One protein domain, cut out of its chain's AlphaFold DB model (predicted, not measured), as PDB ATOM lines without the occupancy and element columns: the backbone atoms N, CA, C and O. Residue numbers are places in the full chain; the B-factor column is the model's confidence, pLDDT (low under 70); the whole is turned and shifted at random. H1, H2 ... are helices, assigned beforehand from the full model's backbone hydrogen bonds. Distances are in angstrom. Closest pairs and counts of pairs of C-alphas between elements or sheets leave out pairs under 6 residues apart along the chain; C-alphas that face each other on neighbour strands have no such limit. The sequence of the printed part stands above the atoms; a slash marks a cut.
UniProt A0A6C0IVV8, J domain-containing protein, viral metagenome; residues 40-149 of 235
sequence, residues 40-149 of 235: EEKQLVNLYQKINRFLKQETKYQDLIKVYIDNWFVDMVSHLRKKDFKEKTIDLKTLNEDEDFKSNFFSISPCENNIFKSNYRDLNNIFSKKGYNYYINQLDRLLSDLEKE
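AT A GLANCE: This is residues 40 to 149 of the 235 residues of the protein "J domain-containing protein" of viral metagenome (UniProt A0A6C0IVV8). What shape is this? Three long helices, H1, H2 and H5, make a loose triangle of lengthwise rods, H1 and H5 side by side and H2 running the opposite way. H3 and residues 104 to 119 lie on the side away from H5, H4 near the starts of H1 and H5, and residues 79 to 98 loop round one end. What is printed? The printed part has 110 residues with five named helices, H1 to H5 in order, and no named strand: all helix. It is compact, with a radius of gyration of the C-alphas of 13.8 A and spans of 42 by 28 by 25 A.

HOW THE PARTS SIT: What does H1 touch? H1, residues 40 to 55, touches H5, residues 129 to 147, the same way at a shallow tilt of 26 degrees; the closest C-alphas, of Ile 51 and Leu 143, are 5.9 A apart. And H2? H2, residues 62 to 78, only just touches H5, opposite ways at a shallow tilt of 24 degrees, with 3 pairs of C-alphas within 8 A, the closest those of Met 76 and Gln 138 at 7.0 A; H2 touches H5 with residues 72 to 76 alone. And the others? H3, residues 99 to 103, touches no helix. H4, residues 120 to 126, is close to but not clearly touching H1, the closest C-alphas being those of Glu 41 and Tyr 120 at 5.9 A. Are the backbones helical? In H1, H2, H3, H4 and H5 every O i to N i+4 pair is within hydrogen-bond range.

IN THESE COORDINATES: Where are the anchors? H1 begins at C-alpha 40, (231.891, 193.447, 208.495), and H5 ends at C-alpha 147, (216.118, 191.071, 224.473). How long are the longer helices? From first to last C-alpha, H1 measures 22.6 A, H2 24.5 A and H5 27.1 A.

THE WHOLE: How large is it? The two C-alphas farthest apart, of Lys 60 and Thr 89, are 42.6 A apart, and the printed part has no cut. Which links are long? H2 to H3, 20 residues, and H3 to H4, 16 residues. Where is confidence low? Residues 108 to 114 have pLDDT under 70.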
ATOM      1  N   GLU A  40     233.310 193.203 208.789       88.19
ATOM      2  CA  GLU A  40     231.891 193.447 208.495       88.19
ATOM      3  C   GLU A  40     231.088 192.139 208.410       88.19
ATOM      4  O   GLU A  40     229.972 192.055 208.925       88.19
ATOM      5  N   GLU A  41     231.660 191.108 207.785       89.75
ATOM      6  CA  GLU A  41     231.039 189.791 207.653       89.75
ATOM      7  C   GLU A  41     230.949 189.083 209.010       89.75
ATOM      8  O   GLU A  41     229.906 188.529 209.351       89.75
ATOM      9  N   LYS A  42     231.998 189.165 209.840       89.69
ATOM     10  CA  LYS A  42     231.966 188.654 211.221       89.69
ATOM     11  C   LYS A  42     230.891 189.344 212.054       89.69
ATOM     12  O   LYS A  42     230.208 188.667 212.820       89.69
ATOM     13  N   GLN A  43     230.755 190.666 211.929       90.50
ATOM     14  CA  GLN A  43     229.745 191.431 212.660       90.50
ATOM     15  C   GLN A  43     228.334 190.954 212.301       90.50
ATOM     16  O   GLN A  43     227.557 190.630 213.199       90.50
ATOM     17  N   LEU A  44     228.036 190.834 211.005       90.38
ATOM     18  CA  LEU A  44     226.744 190.340 210.530       90.38
ATOM     19  C   LEU A  44     226.458 188.919 211.024       90.38
ATOM     20  O   LEU A  44     225.395 188.658 211.583       90.38
ATOM     21  N   VAL A  45     227.424 188.010 210.857       88.88
ATOM     22  CA  VAL A  45     227.300 186.614 211.300       88.88
ATOM     23  C   VAL A  45     227.019 186.545 212.800       88.88
ATOM     24  O   VAL A  45     226.159 185.774 213.221       88.88
ATOM     25  N   ASN A  46     227.706 187.351 213.611       90.31
ATOM     26  CA  ASN A  46     227.491 187.394 215.056       90.31
ATOM     27  C   ASN A  46     226.070 187.865 215.403       90.31
ATOM     28  O   ASN A  46     225.395 187.218 216.202       90.31
ATOM     29  N   LEU A  47     225.580 188.935 214.767       91.00
ATOM     30  CA  LEU A  47     224.220 189.432 214.999       91.00
ATOM     31  C   LEU A  47     223.160 188.407 214.617       91.00
ATOM     32  O   LEU A  47     222.304 188.080 215.437       91.00
ATOM     33  N   TYR A  48     223.266 187.822 213.425       90.69
ATOM     34  CA  TYR A  48     222.357 186.760 213.008       90.69
ATOM     35  C   TYR A  48     222.400 185.556 213.937       90.69
ATOM     36  O   TYR A  48     221.356 184.997 214.246       90.69
ATOM     37  N   GLN A  49     223.574 185.155 214.426       89.31
ATOM     38  CA  GLN A  49     223.661 184.063 215.391       89.31
ATOM     39  C   GLN A  49     222.948 184.391 216.702       89.31
ATOM     40  O   GLN A  49     222.273 183.516 217.237       89.31
ATOM     41  N   LYS A  50     223.078 185.617 217.222       91.50
ATOM     42  CA  LYS A  50     222.380 186.037 218.444       91.50
ATOM     43  C   LYS A  50     220.866 186.057 218.246       91.50
ATOM     44  O   LYS A  50     220.161 185.404 219.010       91.50
ATOM     45  N   ILE A  51     220.392 186.703 217.179       90.44
ATOM     46  CA  ILE A  51     218.963 186.771 216.847       90.44
ATOM     47  C   ILE A  51     218.411 185.358 216.629       90.44
ATOM     48  O   ILE A  51     217.467 184.954 217.290       90.44
ATOM     49  N   ASN A  52     219.049 184.540 215.791       88.88
ATOM     50  CA  ASN A  52     218.581 183.180 215.522       88.88
ATOM     51  C   ASN A  52     218.614 182.276 216.764       88.88
ATOM     52  O   ASN A  52     217.811 181.351 216.853       88.88
ATOM     53  N   ARG A  53     219.533 182.493 217.716       88.62
ATOM     54  CA  ARG A  53     219.503 181.787 219.008       88.62
ATOM     55  C   ARG A  53     218.274 182.177 219.817       88.62
ATOM     56  O   ARG A  53     217.660 181.280 220.378       88.62
ATOM     57  N   PHE A  54     217.921 183.460 219.843       87.19
ATOM     58  CA  PHE A  54     216.702 183.945 220.490       87.19
ATOM     59  C   PHE A  54     215.455 183.327 219.843       87.19
ATOM     60  O   PHE A  54     214.651 182.705 220.525       87.19
ATOM     61  N   LEU A  55     215.347 183.374 218.511       85.81
ATOM     62  CA  LEU A  55     214.178 182.861 217.778       85.81
ATOM     63  C   LEU A  55     213.973 181.346 217.897       85.81
ATOM     64  O   LEU A  55     212.856 180.860 217.744       85.81
ATOM     65  N   LYS A  56     215.039 180.588 218.174       84.06
ATOM     66  CA  LYS A  56     214.965 179.138 218.404       84.06
ATOM     67  C   LYS A  56     214.448 178.755 219.790       84.06
ATOM     68  O   LYS A  56     214.160 177.582 219.998       84.06
ATOM     69  N   GLN A  57     214.386 179.685 220.739       83.06
ATOM     70  CA  GLN A  57     213.848 179.398 222.066       83.06
ATOM     71  C   GLN A  57     212.328 179.275 221.965       83.06
ATOM     72  O   GLN A  57     211.669 180.197 221.498       83.06
ATOM     73  N   GLU A  58     211.750 178.154 222.392       74.62
ATOM     74  CA  GLU A  58     210.293 178.029 222.463       74.62
ATOM     75  C   GLU A  58     209.746 179.003 223.510       74.62
ATOM     76  O   GLU A  58     210.118 178.960 224.684       74.62
ATOM     77  N   THR A  59     208.871 179.909 223.077       77.94
ATOM     78  CA  THR A  59     208.215 180.883 223.949       77.94
ATOM     79  C   THR A  59     206.721 180.904 223.654       77.94
ATOM     80  O   THR A  59     206.288 180.651 222.531       77.94
ATOM     81  N   LYS A  60     205.909 181.278 224.648       81.56
ATOM     82  CA  LYS A  60     204.463 181.507 224.465       81.56
ATOM     83  C   LYS A  60     204.130 182.686 223.533       81.56
ATOM     84  O   LYS A  60     202.961 182.929 223.265       81.56
ATOM     85  N   TYR A  61     205.137 183.437 223.085       81.94
ATOM     86  CA  TYR A  61     204.997 184.648 222.276       81.94
ATOM     87  C   TYR A  61     205.592 184.490 220.870       81.94
ATOM     88  O   TYR A  61     205.871 185.487 220.210       81.94
ATOM     89  N   GLN A  62     205.798 183.256 220.402       81.94
ATOM     90  CA  GLN A  62     206.378 182.979 219.084       81.94
ATOM     91  C   GLN A  62     205.628 183.690 217.946       81.94
ATOM     92  O   GLN A  62     206.260 184.356 217.129       81.94
ATOM     93  N   ASP A  63     204.295 183.661 217.944       80.94
ATOM     94  CA  ASP A  63     203.500 184.320 216.897       80.94
ATOM     95  C   ASP A  63     203.628 185.850 216.940       80.94
ATOM     96  O   ASP A  63     203.766 186.496 215.902       80.94
ATOM     97  N   LEU A  64     203.697 186.439 218.142       82.75
ATOM     98  CA  LEU A  64     203.982 187.868 218.313       82.75
ATOM     99  C   LEU A  64     205.358 188.241 217.760       82.75
ATOM    100  O   LEU A  64     205.496 189.261 217.090       82.75
ATOM    101  N   ILE A  65     206.375 187.419 218.027       85.12
ATOM    102  CA  ILE A  65     207.739 187.653 217.547       85.12
ATOM    103  C   ILE A  65     207.784 187.595 216.017       85.12
ATOM    104  O   ILE A  65     208.400 188.467 215.402       85.12
ATOM    105  N   LYS A  66     207.116 186.614 215.391       83.56
ATOM    106  CA  LYS A  66     207.028 186.505 213.924       83.56
ATOM    107  C   LYS A  66     206.457 187.787 213.320       83.56
ATOM    108  O   LYS A  66     207.104 188.431 212.496       83.56
ATOM    109  N   VAL A  67     205.301 188.202 213.826       84.00
ATOM    110  CA  VAL A  67     204.604 189.411 213.384       84.00
ATOM    111  C   VAL A  67     205.447 190.662 213.609       84.00
ATOM    112  O   VAL A  67     205.509 191.542 212.749       84.00
ATOM    113  N   TYR A  68     206.125 190.755 214.749       86.81
ATOM    114  CA  TYR A  68     207.017 191.866 215.050       86.81
ATOM    115  C   TYR A  68     208.178 191.951 214.052       86.81
ATOM    116  O   TYR A  68     208.455 193.033 213.538       86.81
ATOM    117  N   ILE A  69     208.811 190.822 213.713       88.12
ATOM    118  CA  ILE A  69     209.896 190.762 212.721       88.12
ATOM    119  C   ILE A  69     209.406 191.169 211.333       88.12
ATOM    120  O   ILE A  69     210.096 191.931 210.656       88.12
ATOM    121  N   ASP A  70     208.231 190.705 210.905       85.12
ATOM    122  CA  ASP A  70     207.681 191.091 209.603       85.12
ATOM    123  C   ASP A  70     207.391 192.599 209.546       85.12
ATOM    124  O   ASP A  70     207.765 193.269 208.581       85.12
ATOM    125  N   ASN A  71     206.808 193.172 210.603       85.50
ATOM    126  CA  ASN A  71     206.584 194.618 210.683       85.50
ATOM    127  C   ASN A  71     207.897 195.411 210.720       85.50
ATOM    128  O   ASN A  71     208.026 196.413 210.018       85.50
ATOM    129  N   TRP A  72     208.883 194.952 211.496       89.94
ATOM    130  CA  TRP A  72     210.223 195.537 211.530       89.94
ATOM    131  C   TRP A  72     210.871 195.526 210.144       89.94
ATOM    132  O   TRP A  72     211.474 196.518 209.740       89.94
ATOM    133  N   PHE A  73     210.734 194.430 209.393       88.81
ATOM    134  CA  PHE A  73     211.304 194.326 208.056       88.81
ATOM    135  C   PHE A  73     210.662 195.335 207.101       88.81
ATOM    136  O   PHE A  73     211.377 196.073 206.424       88.81
ATOM    137  N   VAL A  74     209.329 195.422 207.098       85.88
ATOM    138  CA  VAL A  74     208.588 196.407 206.295       85.88
ATOM    139  C   VAL A  74     209.014 197.837 206.646       85.88
ATOM    140  O   VAL A  74     209.251 198.647 205.745       85.88
ATOM    141  N   ASP A  75     209.160 198.149 207.936       87.94
ATOM    142  CA  ASP A  75     209.614 199.464 208.393       87.94
ATOM    143  C   ASP A  75     211.050 199.760 207.934       87.94
ATOM    144  O   ASP A  75     211.316 200.812 207.344       87.94
ATOM    145  N   MET A  76     211.964 198.805 208.115       90.81
ATOM    146  CA  MET A  76     213.357 198.905 207.676       90.81
ATOM    147  C   MET A  76     213.451 199.197 206.176       90.81
ATOM    148  O   MET A  76     214.148 200.129 205.769       90.81
ATOM    149  N   VAL A  77     212.713 198.449 205.353       90.06
ATOM    150  CA  VAL A  77     212.726 198.610 203.896       90.06
ATOM    151  C   VAL A  77     212.097 199.936 203.467       90.06
ATOM    152  O   VAL A  77     212.635 200.601 202.581       90.06
ATOM    153  N   SER A  78     211.024 200.384 204.127       88.06
ATOM    154  CA  SER A  78     210.354 201.656 203.810       88.06
ATOM    155  C   SER A  78     211.259 202.890 203.963       88.06
ATOM    156  O   SER A  78     211.076 203.903 203.287       88.06
ATOM    157  N   HIS A  79     212.277 202.797 204.819       89.88
ATOM    158  CA  HIS A  79     213.238 203.864 205.080       89.88
ATOM    159  C   HIS A  79     214.457 203.845 204.140       89.88
ATOM    160  O   HIS A  79     215.254 204.798 204.144       89.88
ATOM    161  N   LEU A  80     214.619 202.790 203.333       91.44
ATOM    162  CA  LEU A  80     215.694 202.685 202.352       91.44
ATOM    163  C   LEU A  80     215.477 203.666 201.197       91.44
ATOM    164  O   LEU A  80     214.375 203.890 200.703       91.44
ATOM    165  N   ARG A  81     216.570 204.270 200.728       91.44
ATOM    166  CA  ARG A  81     216.576 205.199 199.593       91.44
ATOM    167  C   ARG A  81     217.479 204.669 198.492       91.44
ATOM    168  O   ARG A  81     218.416 203.928 198.750       91.44
ATOM    169  N   LYS A  82     217.314 205.168 197.262       91.25
ATOM    170  CA  LYS A  82     218.139 204.759 196.102       91.25
ATOM    171  C   LYS A  82     219.657 204.863 196.333       91.25
ATOM    172  O   LYS A  82     220.424 204.131 195.728       91.25
ATOM    173  N   LYS A  83     220.103 205.775 197.205       91.38
ATOM    174  CA  LYS A  83     221.523 205.955 197.580       91.38
ATOM    175  C   LYS A  83     222.072 204.868 198.515       91.38
ATOM    176  O   LYS A  83     223.286 204.755 198.684       91.38
ATOM    177  N   ASP A  84     221.188 204.123 199.162       93.62
ATOM    178  CA  ASP A  84     221.540 203.056 200.093       93.62
ATOM    179  C   ASP A  84     221.866 201.757 199.334       93.62
ATOM    180  O   ASP A  84     222.471 200.854 199.898       93.62
ATOM    181  N   PHE A  85     221.602 201.708 198.026       94.00
ATOM    182  CA  PHE A  85     221.923 200.593 197.139       94.00
ATOM    183  C   PHE A  85     223.114 200.900 196.227       94.00
ATOM    184  O   PHE A  85     223.424 202.064 195.950       94.00
ATOM    185  N   LYS A  86     223.798 199.851 195.754       92.62
ATOM    186  CA  LYS A  86     224.825 199.983 194.706       92.62
ATOM    187  C   LYS A  86     224.190 200.289 193.354       92.62
ATOM    188  O   LYS A  86     224.684 201.153 192.629       92.62
ATOM    189  N   GLU A  87     223.079 199.626 193.047       88.56
ATOM    190  CA  GLU A  87     222.302 199.868 191.836       88.56
ATOM    191  C   GLU A  87     221.193 200.901 192.090       88.56
ATOM    192  O   GLU A  87     220.424 200.795 193.040       88.56
ATOM    193  N   LYS A  88     221.111 201.938 191.250       79.25
ATOM    194  CA  LYS A  88     220.176 203.069 191.446       79.25
ATOM    195  C   LYS A  88     218.815 202.880 190.759       79.25
ATOM    196  O   LYS A  88     217.941 203.739 190.894       79.25
ATOM    197  N   THR A  89     218.665 201.804 189.997       81.62
ATOM    198  CA  THR A  89     217.487 201.433 189.191       81.62
ATOM    199  C   THR A  89     216.413 200.706 189.997       81.62
ATOM    200  O   THR A  89     215.314 200.535 189.487       81.62
ATOM    201  N   ILE A  90     216.702 200.330 191.247       82.81
ATOM    202  CA  ILE A  90     215.790 199.575 192.112       82.81
ATOM    203  C   ILE A  90     214.466 200.325 192.292       82.81
ATOM    204  O   ILE A  90     214.446 201.526 192.610       82.81
ATOM    205  N   ASP A  91     213.365 199.599 192.100       85.31
ATOM    206  CA  ASP A  91     212.025 200.091 192.385       85.31
ATOM    207  C   ASP A  91     211.729 199.962 193.881       85.31
ATOM    208  O   ASP A  91     211.500 198.881 194.415       85.31
ATOM    209  N   LEU A  92     211.749 201.099 194.575       86.38
ATOM    210  CA  LEU A  92     211.495 201.152 196.013       86.38
ATOM    211  C   LEU A  92     210.022 200.915 196.363       86.38
ATOM    212  O   LEU A  92     209.727 200.611 197.514       86.38
ATOM    213  N   LYS A  93     209.092 201.093 195.415       83.62
ATOM    214  CA  LYS A  93     207.654 200.996 195.708       83.62
ATOM    215  C   LYS A  93     207.219 199.557 195.945       83.62
ATOM    216  O   LYS A  93     206.375 199.317 196.800       83.62
ATOM    217  N   THR A  94     207.799 198.627 195.196       84.38
ATOM    218  CA  THR A  94     207.449 197.203 195.222       84.38
ATOM    219  C   THR A  94     208.431 196.371 196.040       84.38
ATOM    220  O   THR A  94     208.230 195.175 196.193       84.38
ATOM    221  N   LEU A  95     209.477 196.985 196.601       83.75
ATOM    222  CA  LEU A  95     210.577 196.273 197.260       83.75
ATOM    223  C   LEU A  95     210.134 195.428 198.470       83.75
ATOM    224  O   LEU A  95     210.750 194.413 198.770       83.75
ATOM    225  N   ASN A  96     209.060 195.832 199.153       79.44
ATOM    226  CA  ASN A  96     208.468 195.070 200.259       79.44
ATOM    227  C   ASN A  96     207.757 193.787 199.811       79.44
ATOM    228  O   ASN A  96     207.593 192.874 200.614       79.44
ATOM    229  N   GLU A  97     207.295 193.748 198.562       80.31
ATOM    230  CA  GLU A  97     206.549 192.630 197.973       80.31
ATOM    231  C   GLU A  97     207.462 191.714 197.143       80.31
ATOM    232  O   GLU A  97     207.021 190.690 196.627       80.31
ATOM    233  N   ASP A  98     208.736 192.084 197.001       84.88
ATOM    234  CA  ASP A  98     209.734 191.339 196.248       84.88
ATOM    235  C   ASP A  98     210.273 190.170 197.093       84.88
ATOM    236  O   ASP A  98     211.094 190.339 198.002       84.88
ATOM    237  N   GLU A  99     209.790 188.965 196.789       83.12
ATOM    238  CA  GLU A  99     210.204 187.728 197.457       83.12
ATOM    239  C   GLU A  99     211.687 187.404 197.233       83.12
ATOM    240  O   GLU A  99     212.357 186.914 198.148       83.12
ATOM    241  N   ASP A 100     212.242 187.735 196.061       83.56
ATOM    242  CA  ASP A 100     213.668 187.541 195.790       83.56
ATOM    243  C   ASP A 100     214.487 188.463 196.697       83.56
ATOM    244  O   ASP A 100     215.471 188.031 197.307       83.56
ATOM    245  N   PHE A 101     214.043 189.710 196.871       85.62
ATOM    246  CA  PHE A 101     214.654 190.635 197.818       85.62
ATOM    247  C   PHE A 101     214.564 190.115 199.258       85.62
ATOM    248  O   PHE A 101     215.598 190.038 199.929       85.62
ATOM    249  N   LYS A 102     213.376 189.693 199.717       85.38
ATOM    250  CA  LYS A 102     213.147 189.148 201.070       85.38
ATOM    251  C   LYS A 102     214.004 187.903 201.342       85.38
ATOM    252  O   LYS A 102     214.580 187.774 202.428       85.38
ATOM    253  N   SER A 103     214.190 187.039 200.343       85.38
ATOM    254  CA  SER A 103     214.999 185.812 200.439       85.38
ATOM    255  C   SER A 103     216.495 186.057 200.705       85.38
ATOM    256  O   SER A 103     217.208 185.164 201.179       85.38
ATOM    257  N   ASN A 104     216.994 187.275 200.451       85.12
ATOM    258  CA  ASN A 104     218.369 187.646 200.796       85.12
ATOM    259  C   ASN A 104     218.587 187.739 202.310       85.12
ATOM    260  O   ASN A 104     219.724 187.595 202.765       85.12
ATOM    261  N   PHE A 105     217.516 187.967 203.074       85.44
ATOM    262  CA  PHE A 105     217.552 188.197 204.517       85.44
ATOM    263  C   PHE A 105     217.093 186.980 205.313       85.44
ATOM    264  O   PHE A 105     217.708 186.653 206.328       85.44
ATOM    265  N   PHE A 106     216.046 186.296 204.853       83.00
ATOM    266  CA  PHE A 106     215.423 185.183 205.566       83.00
ATOM    267  C   PHE A 106     215.591 183.867 204.808       83.00
ATOM    268  O   PHE A 106     215.508 183.821 203.581       83.00
ATOM    269  N   SER A 107     215.810 182.769 205.530       73.19
ATOM    270  CA  SER A 107     215.687 181.438 204.940       73.19
ATOM    271  C   SER A 107     214.213 181.061 204.832       73.19
ATOM    272  O   SER A 107     213.538 180.949 205.853       73.19
ATOM    273  N   ILE A 108     213.741 180.793 203.615       55.66
ATOM    274  CA  ILE A 108     212.452 180.139 203.384       55.66
ATOM    275  C   ILE A 108     212.638 178.669 203.792       55.66
ATOM    276  O   ILE A 108     213.177 177.872 203.027       55.66
ATOM    277  N   SER A 109     212.305 178.325 205.035       47.62
ATOM    278  CA  SER A 109     212.335 176.945 205.535       47.62
ATOM    279  C   SER A 109     210.912 176.505 205.889       47.62
ATOM    280  O   SER A 109     210.154 177.337 206.380       47.62
ATOM    281  N   PRO A 110     210.535 175.223 205.703       40.06
ATOM    282  CA  PRO A 110     209.182 174.730 205.993       40.06
ATOM    283  C   PRO A 110     208.778 174.837 207.471       40.06
ATOM    284  O   PRO A 110     207.606 174.718 207.799       40.06
ATOM    285  N   CYS A 111     209.742 175.040 208.371       39.38
ATOM    286  CA  CYS A 111     209.496 175.305 209.783       39.38
ATOM    287  C   CYS A 111     209.514 176.822 210.003       39.38
ATOM    288  O   CYS A 111     210.568 177.361 210.327       39.38
ATOM    289  N   GLU A 112     208.365 177.443 209.730       51.47
ATOM    290  CA  GLU A 112     207.781 178.783 209.987       51.47
ATOM    291  C   GLU A 112     208.452 179.829 210.909       51.47
ATOM    292  O   GLU A 112     207.806 180.793 211.316       51.47
ATOM    293  N   ASN A 113     209.732 179.723 211.233       54.34
ATOM    294  CA  ASN A 113     210.466 180.742 211.961       54.34
ATOM    295  C   ASN A 113     211.356 181.477 210.958       54.34
ATOM    296  O   ASN A 113     212.196 180.862 210.298       54.34
ATOM    297  N   ASN A 114     211.177 182.795 210.852       57.59
ATOM    298  CA  ASN A 114     212.015 183.695 210.059       57.59
ATOM    299  C   ASN A 114     213.471 183.639 210.562       57.59
ATOM    300  O   ASN A 114     213.894 184.450 211.384       57.59
ATOM    301  N   ILE A 115     214.255 182.659 210.107       73.00
ATOM    302  CA  ILE A 115     215.671 182.534 210.459       73.00
ATOM    303  C   ILE A 115     216.466 183.432 209.515       73.00
ATOM    304  O   ILE A 115     216.400 183.294 208.291       73.00
ATOM    305  N   PHE A 116     217.252 184.340 210.086       80.62
ATOM    306  CA  PHE A 116     218.127 185.206 209.310       80.62
ATOM    307  C   PHE A 116     219.229 184.388 208.637       80.62
ATOM    308  O   PHE A 116     219.942 183.608 209.284       80.62
ATOM    309  N   LYS A 117     219.383 184.582 207.329       82.19
ATOM    310  CA  LYS A 117     220.345 183.873 206.492       82.19
ATOM    311  C   LYS A 117     221.650 184.655 206.430       82.19
ATOM    312  O   LYS A 117     221.678 185.814 206.035       82.19
ATOM    313  N   SER A 118     222.763 184.004 206.766       75.69
ATOM    314  CA  SER A 118     224.099 184.599 206.649       75.69
ATOM    315  C   SER A 118     224.523 184.753 205.184       75.69
ATOM    316  O   SER A 118     225.257 183.924 204.650       75.69
ATOM    317  N   ASN A 119     224.086 185.846 204.564       82.75
ATOM    318  CA  ASN A 119     224.240 186.137 203.142       82.75
ATOM    319  C   ASN A 119     225.041 187.428 202.894       82.75
ATOM    320  O   ASN A 119     224.678 188.260 202.066       82.75
ATOM    321  N   TYR A 120     226.165 187.602 203.603       86.69
ATOM    322  CA  TYR A 120     226.983 188.821 203.503       86.69
ATOM    323  C   TYR A 120     227.327 189.195 202.056       86.69
ATOM    324  O   TYR A 120     227.257 190.364 201.691       86.69
ATOM    325  N   ARG A 121     227.670 188.214 201.214       86.88
ATOM    326  CA  ARG A 121     228.029 188.469 199.814       86.88
ATOM    327  C   ARG A 121     226.875 189.081 199.018       86.88
ATOM    328  O   ARG A 121     227.110 190.027 198.273       86.88
ATOM    329  N   ASP A 122     225.664 188.564 199.191       87.62
ATOM    330  CA  ASP A 122     224.477 189.038 198.473       87.62
ATOM    331  C   ASP A 122     224.106 190.441 198.962       87.62
ATOM    332  O   ASP A 122     223.981 191.368 198.167       87.62
ATOM    333  N   LEU A 123     224.091 190.643 200.283       88.19
ATOM    334  CA  LEU A 123     223.841 191.952 200.893       88.19
ATOM    335  C   LEU A 123     224.887 192.994 200.497       88.19
ATOM    336  O   LEU A 123     224.540 194.139 200.226       88.19
ATOM    337  N   ASN A 124     226.162 192.609 200.417       89.81
ATOM    338  CA  ASN A 124     227.220 193.493 199.945       89.81
ATOM    339  C   ASN A 124     227.036 193.812 198.456       89.81
ATOM    340  O   ASN A 124     227.333 194.921 198.039       89.81
ATOM    341  N   ASN A 125     226.530 192.900 197.626       90.31
ATOM    342  CA  ASN A 125     226.238 193.210 196.221       90.31
ATOM    343  C   ASN A 125     225.046 194.166 196.064       90.31
ATOM    344  O   ASN A 125     225.064 195.007 195.166       90.31
ATOM    345  N   ILE A 126     224.057 194.079 196.955       90.75
ATOM    346  CA  ILE A 126     222.841 194.899 196.941       90.75
ATOM    347  C   ILE A 126     223.109 196.303 197.503       90.75
ATOM    348  O   ILE A 126     222.829 197.321 196.859       90.75
ATOM    349  N   PHE A 127     223.665 196.379 198.711       93.56
ATOM    350  CA  PHE A 127     223.759 197.621 199.465       93.56
ATOM    351  C   PHE A 127     225.055 198.385 199.211       93.56
ATOM    352  O   PHE A 127     226.154 197.835 199.121       93.56
ATOM    353  N   SER A 128     224.940 199.713 199.165       94.88
ATOM    354  CA  SER A 128     226.091 200.594 199.335       94.88
ATOM    355  C   SER A 128     226.599 200.496 200.778       94.88
ATOM    356  O   SER A 128     225.882 200.052 201.673       94.88
ATOM    357  N   LYS A 129     227.819 200.975 201.056       93.06
ATOM    358  CA  LYS A 129     228.357 200.985 202.431       93.06
ATOM    359  C   LYS A 129     227.410 201.672 203.426       93.06
ATOM    360  O   LYS A 129     227.298 201.265 204.576       93.06
ATOM    361  N   LYS A 130     226.698 202.707 202.969       93.50
ATOM    362  CA  LYS A 130     225.715 203.424 203.781       93.50
ATOM    363  C   LYS A 130     224.476 202.574 204.072       93.50
ATOM    364  O   LYS A 130     224.050 202.542 205.222       93.50
ATOM    365  N   GLY A 131     223.929 201.898 203.060       93.75
ATOM    366  CA  GLY A 131     222.783 201.006 203.236       93.75
ATOM    367  C   GLY A 131     223.117 199.801 204.104       93.75
ATOM    368  O   GLY A 131     222.349 199.472 204.999       93.75
ATOM    369  N   TYR A 132     224.308 199.227 203.932       93.75
ATOM    370  CA  TYR A 132     224.787 198.134 204.772       93.75
ATOM    371  C   TYR A 132     224.888 198.557 206.244       93.75
ATOM    372  O   TYR A 132     224.351 197.884 207.116       93.75
ATOM    373  N   ASN A 133     225.487 199.719 206.528       93.81
ATOM    374  CA  ASN A 133     225.549 200.246 207.894       93.81
ATOM    375  C   ASN A 133     224.157 200.525 208.478       93.81
ATOM    376  O   ASN A 133     223.927 200.275 209.657       93.81
ATOM    377  N   TYR A 134     223.227 201.048 207.670       95.06
ATOM    378  CA  TYR A 134     221.838 201.223 208.092       95.06
ATOM    379  C   TYR A 134     221.211 199.876 208.469       95.06
ATOM    380  O   TYR A 134     220.656 199.758 209.556       95.06
ATOM    381  N   TYR A 135     221.370 198.863 207.621       93.50
ATOM    382  CA  TYR A 135     220.849 197.523 207.857       93.50
ATOM    383  C   TYR A 135     221.417 196.885 209.136       93.50
ATOM    384  O   TYR A 135     220.656 196.407 209.973       93.50
ATOM    385  N   ILE A 136     222.736 196.950 209.339       93.69
ATOM    386  CA  ILE A 136     223.389 196.458 210.562       93.69
ATOM    387  C   ILE A 136     222.837 197.154 211.809       93.69
ATOM    388  O   ILE A 136     222.451 196.483 212.761       93.69
ATOM    389  N   ASN A 137     222.704 198.483 211.779       94.56
ATOM    390  CA  ASN A 137     222.131 199.226 212.901       94.56
ATOM    391  C   ASN A 137     220.676 198.820 213.191       94.56
ATOM    392  O   ASN A 137     220.251 198.863 214.343       94.56
ATOM    393  N   GLN A 138     219.897 198.451 212.167       94.12
ATOM    394  CA  GLN A 138     218.530 197.954 212.356       94.12
ATOM    395  C   GLN A 138     218.503 196.557 212.977       94.12
ATOM    396  O   GLN A 138     217.639 196.295 213.807       94.12
ATOM    397  N   LEU A 139     219.457 195.685 212.635       92.81
ATOM    398  CA  LEU A 139     219.609 194.383 213.290       92.81
ATOM    399  C   LEU A 139     220.018 194.515 214.758       92.81
ATOM    400  O   LEU A 139     219.489 193.799 215.601       92.81
ATOM    401  N   ASP A 140     220.937 195.432 215.071       93.69
ATOM    402  CA  ASP A 140     221.333 195.719 216.454       93.69
ATOM    403  C   ASP A 140     220.134 196.194 217.292       93.69
ATOM    404  O   ASP A 140     219.947 195.751 218.426       93.69
ATOM    405  N   ARG A 141     219.287 197.063 216.721       93.44
ATOM    406  CA  ARG A 141     218.035 197.502 217.362       93.44
ATOM    407  C   ARG A 141     217.065 196.348 217.555       93.44
ATOM    408  O   ARG A 141     216.623 196.146 218.676       93.44
ATOM    409  N   LEU A 142     216.818 195.562 216.506       91.44
ATOM    410  CA  LEU A 142     215.953 194.386 216.574       91.44
ATOM    411  C   LEU A 142     216.393 193.441 217.695       91.44
ATOM    412  O   LEU A 142     215.568 193.002 218.484       91.44
ATOM    413  N   LEU A 143     217.693 193.153 217.796       92.44
ATOM    414  CA  LEU A 143     218.224 192.312 218.864       92.44
ATOM    415  C   LEU A 143     217.951 192.914 220.250       92.44
ATOM    416  O   LEU A 143     217.485 192.199 221.130       92.44
ATOM    417  N   SER A 144     218.194 194.216 220.433       91.38
ATOM    418  CA  SER A 144     217.864 194.925 221.679       91.38
ATOM    419  C   SER A 144     216.373 194.834 222.014       91.38
ATOM    420  O   SER A 144     216.021 194.622 223.170       91.38
ATOM    421  N   ASP A 145     215.502 195.013 221.025       89.31
ATOM    422  CA  ASP A 145     214.050 195.027 221.221       89.31
ATOM    423  C   ASP A 145     213.523 193.623 221.558       89.31
ATOM    424  O   ASP A 145     212.638 193.476 222.403       89.31
ATOM    425  N   LEU A 146     214.121 192.581 220.967       89.44
ATOM    426  CA  LEU A 146     213.874 191.184 221.330       89.44
ATOM    427  C   LEU A 146     214.351 190.883 222.758       89.44
ATOM    428  O   LEU A 146     213.592 190.334 223.549       89.44
ATOM    429  N   GLU A 147     215.570 191.287 223.124       89.62
ATOM    430  CA  GLU A 147     216.118 191.071 224.473       89.62
ATOM    431  C   GLU A 147     215.322 191.805 225.567       89.62
ATOM    432  O   GLU A 147     215.236 191.321 226.695       89.62
ATOM    433  N   LYS A 148     214.734 192.965 225.251       88.69
ATOM    434  CA  LYS A 148     213.893 193.754 226.170       88.69
ATOM    435  C   LYS A 148     212.423 193.346 226.172       88.69
ATOM    436  O   LYS A 148     211.640 193.944 226.911       88.69
ATOM    437  N   GLU A 149     212.058 192.385 225.329       85.38
ATOM    438  CA  GLU A 149     210.677 191.968 225.107       85.38
ATOM    439  C   GLU A 149     209.749 193.142 224.730       85.38
ATOM    440  O   GLU A 149     208.567 193.163 225.070       85.38
TER     441      GLU A 149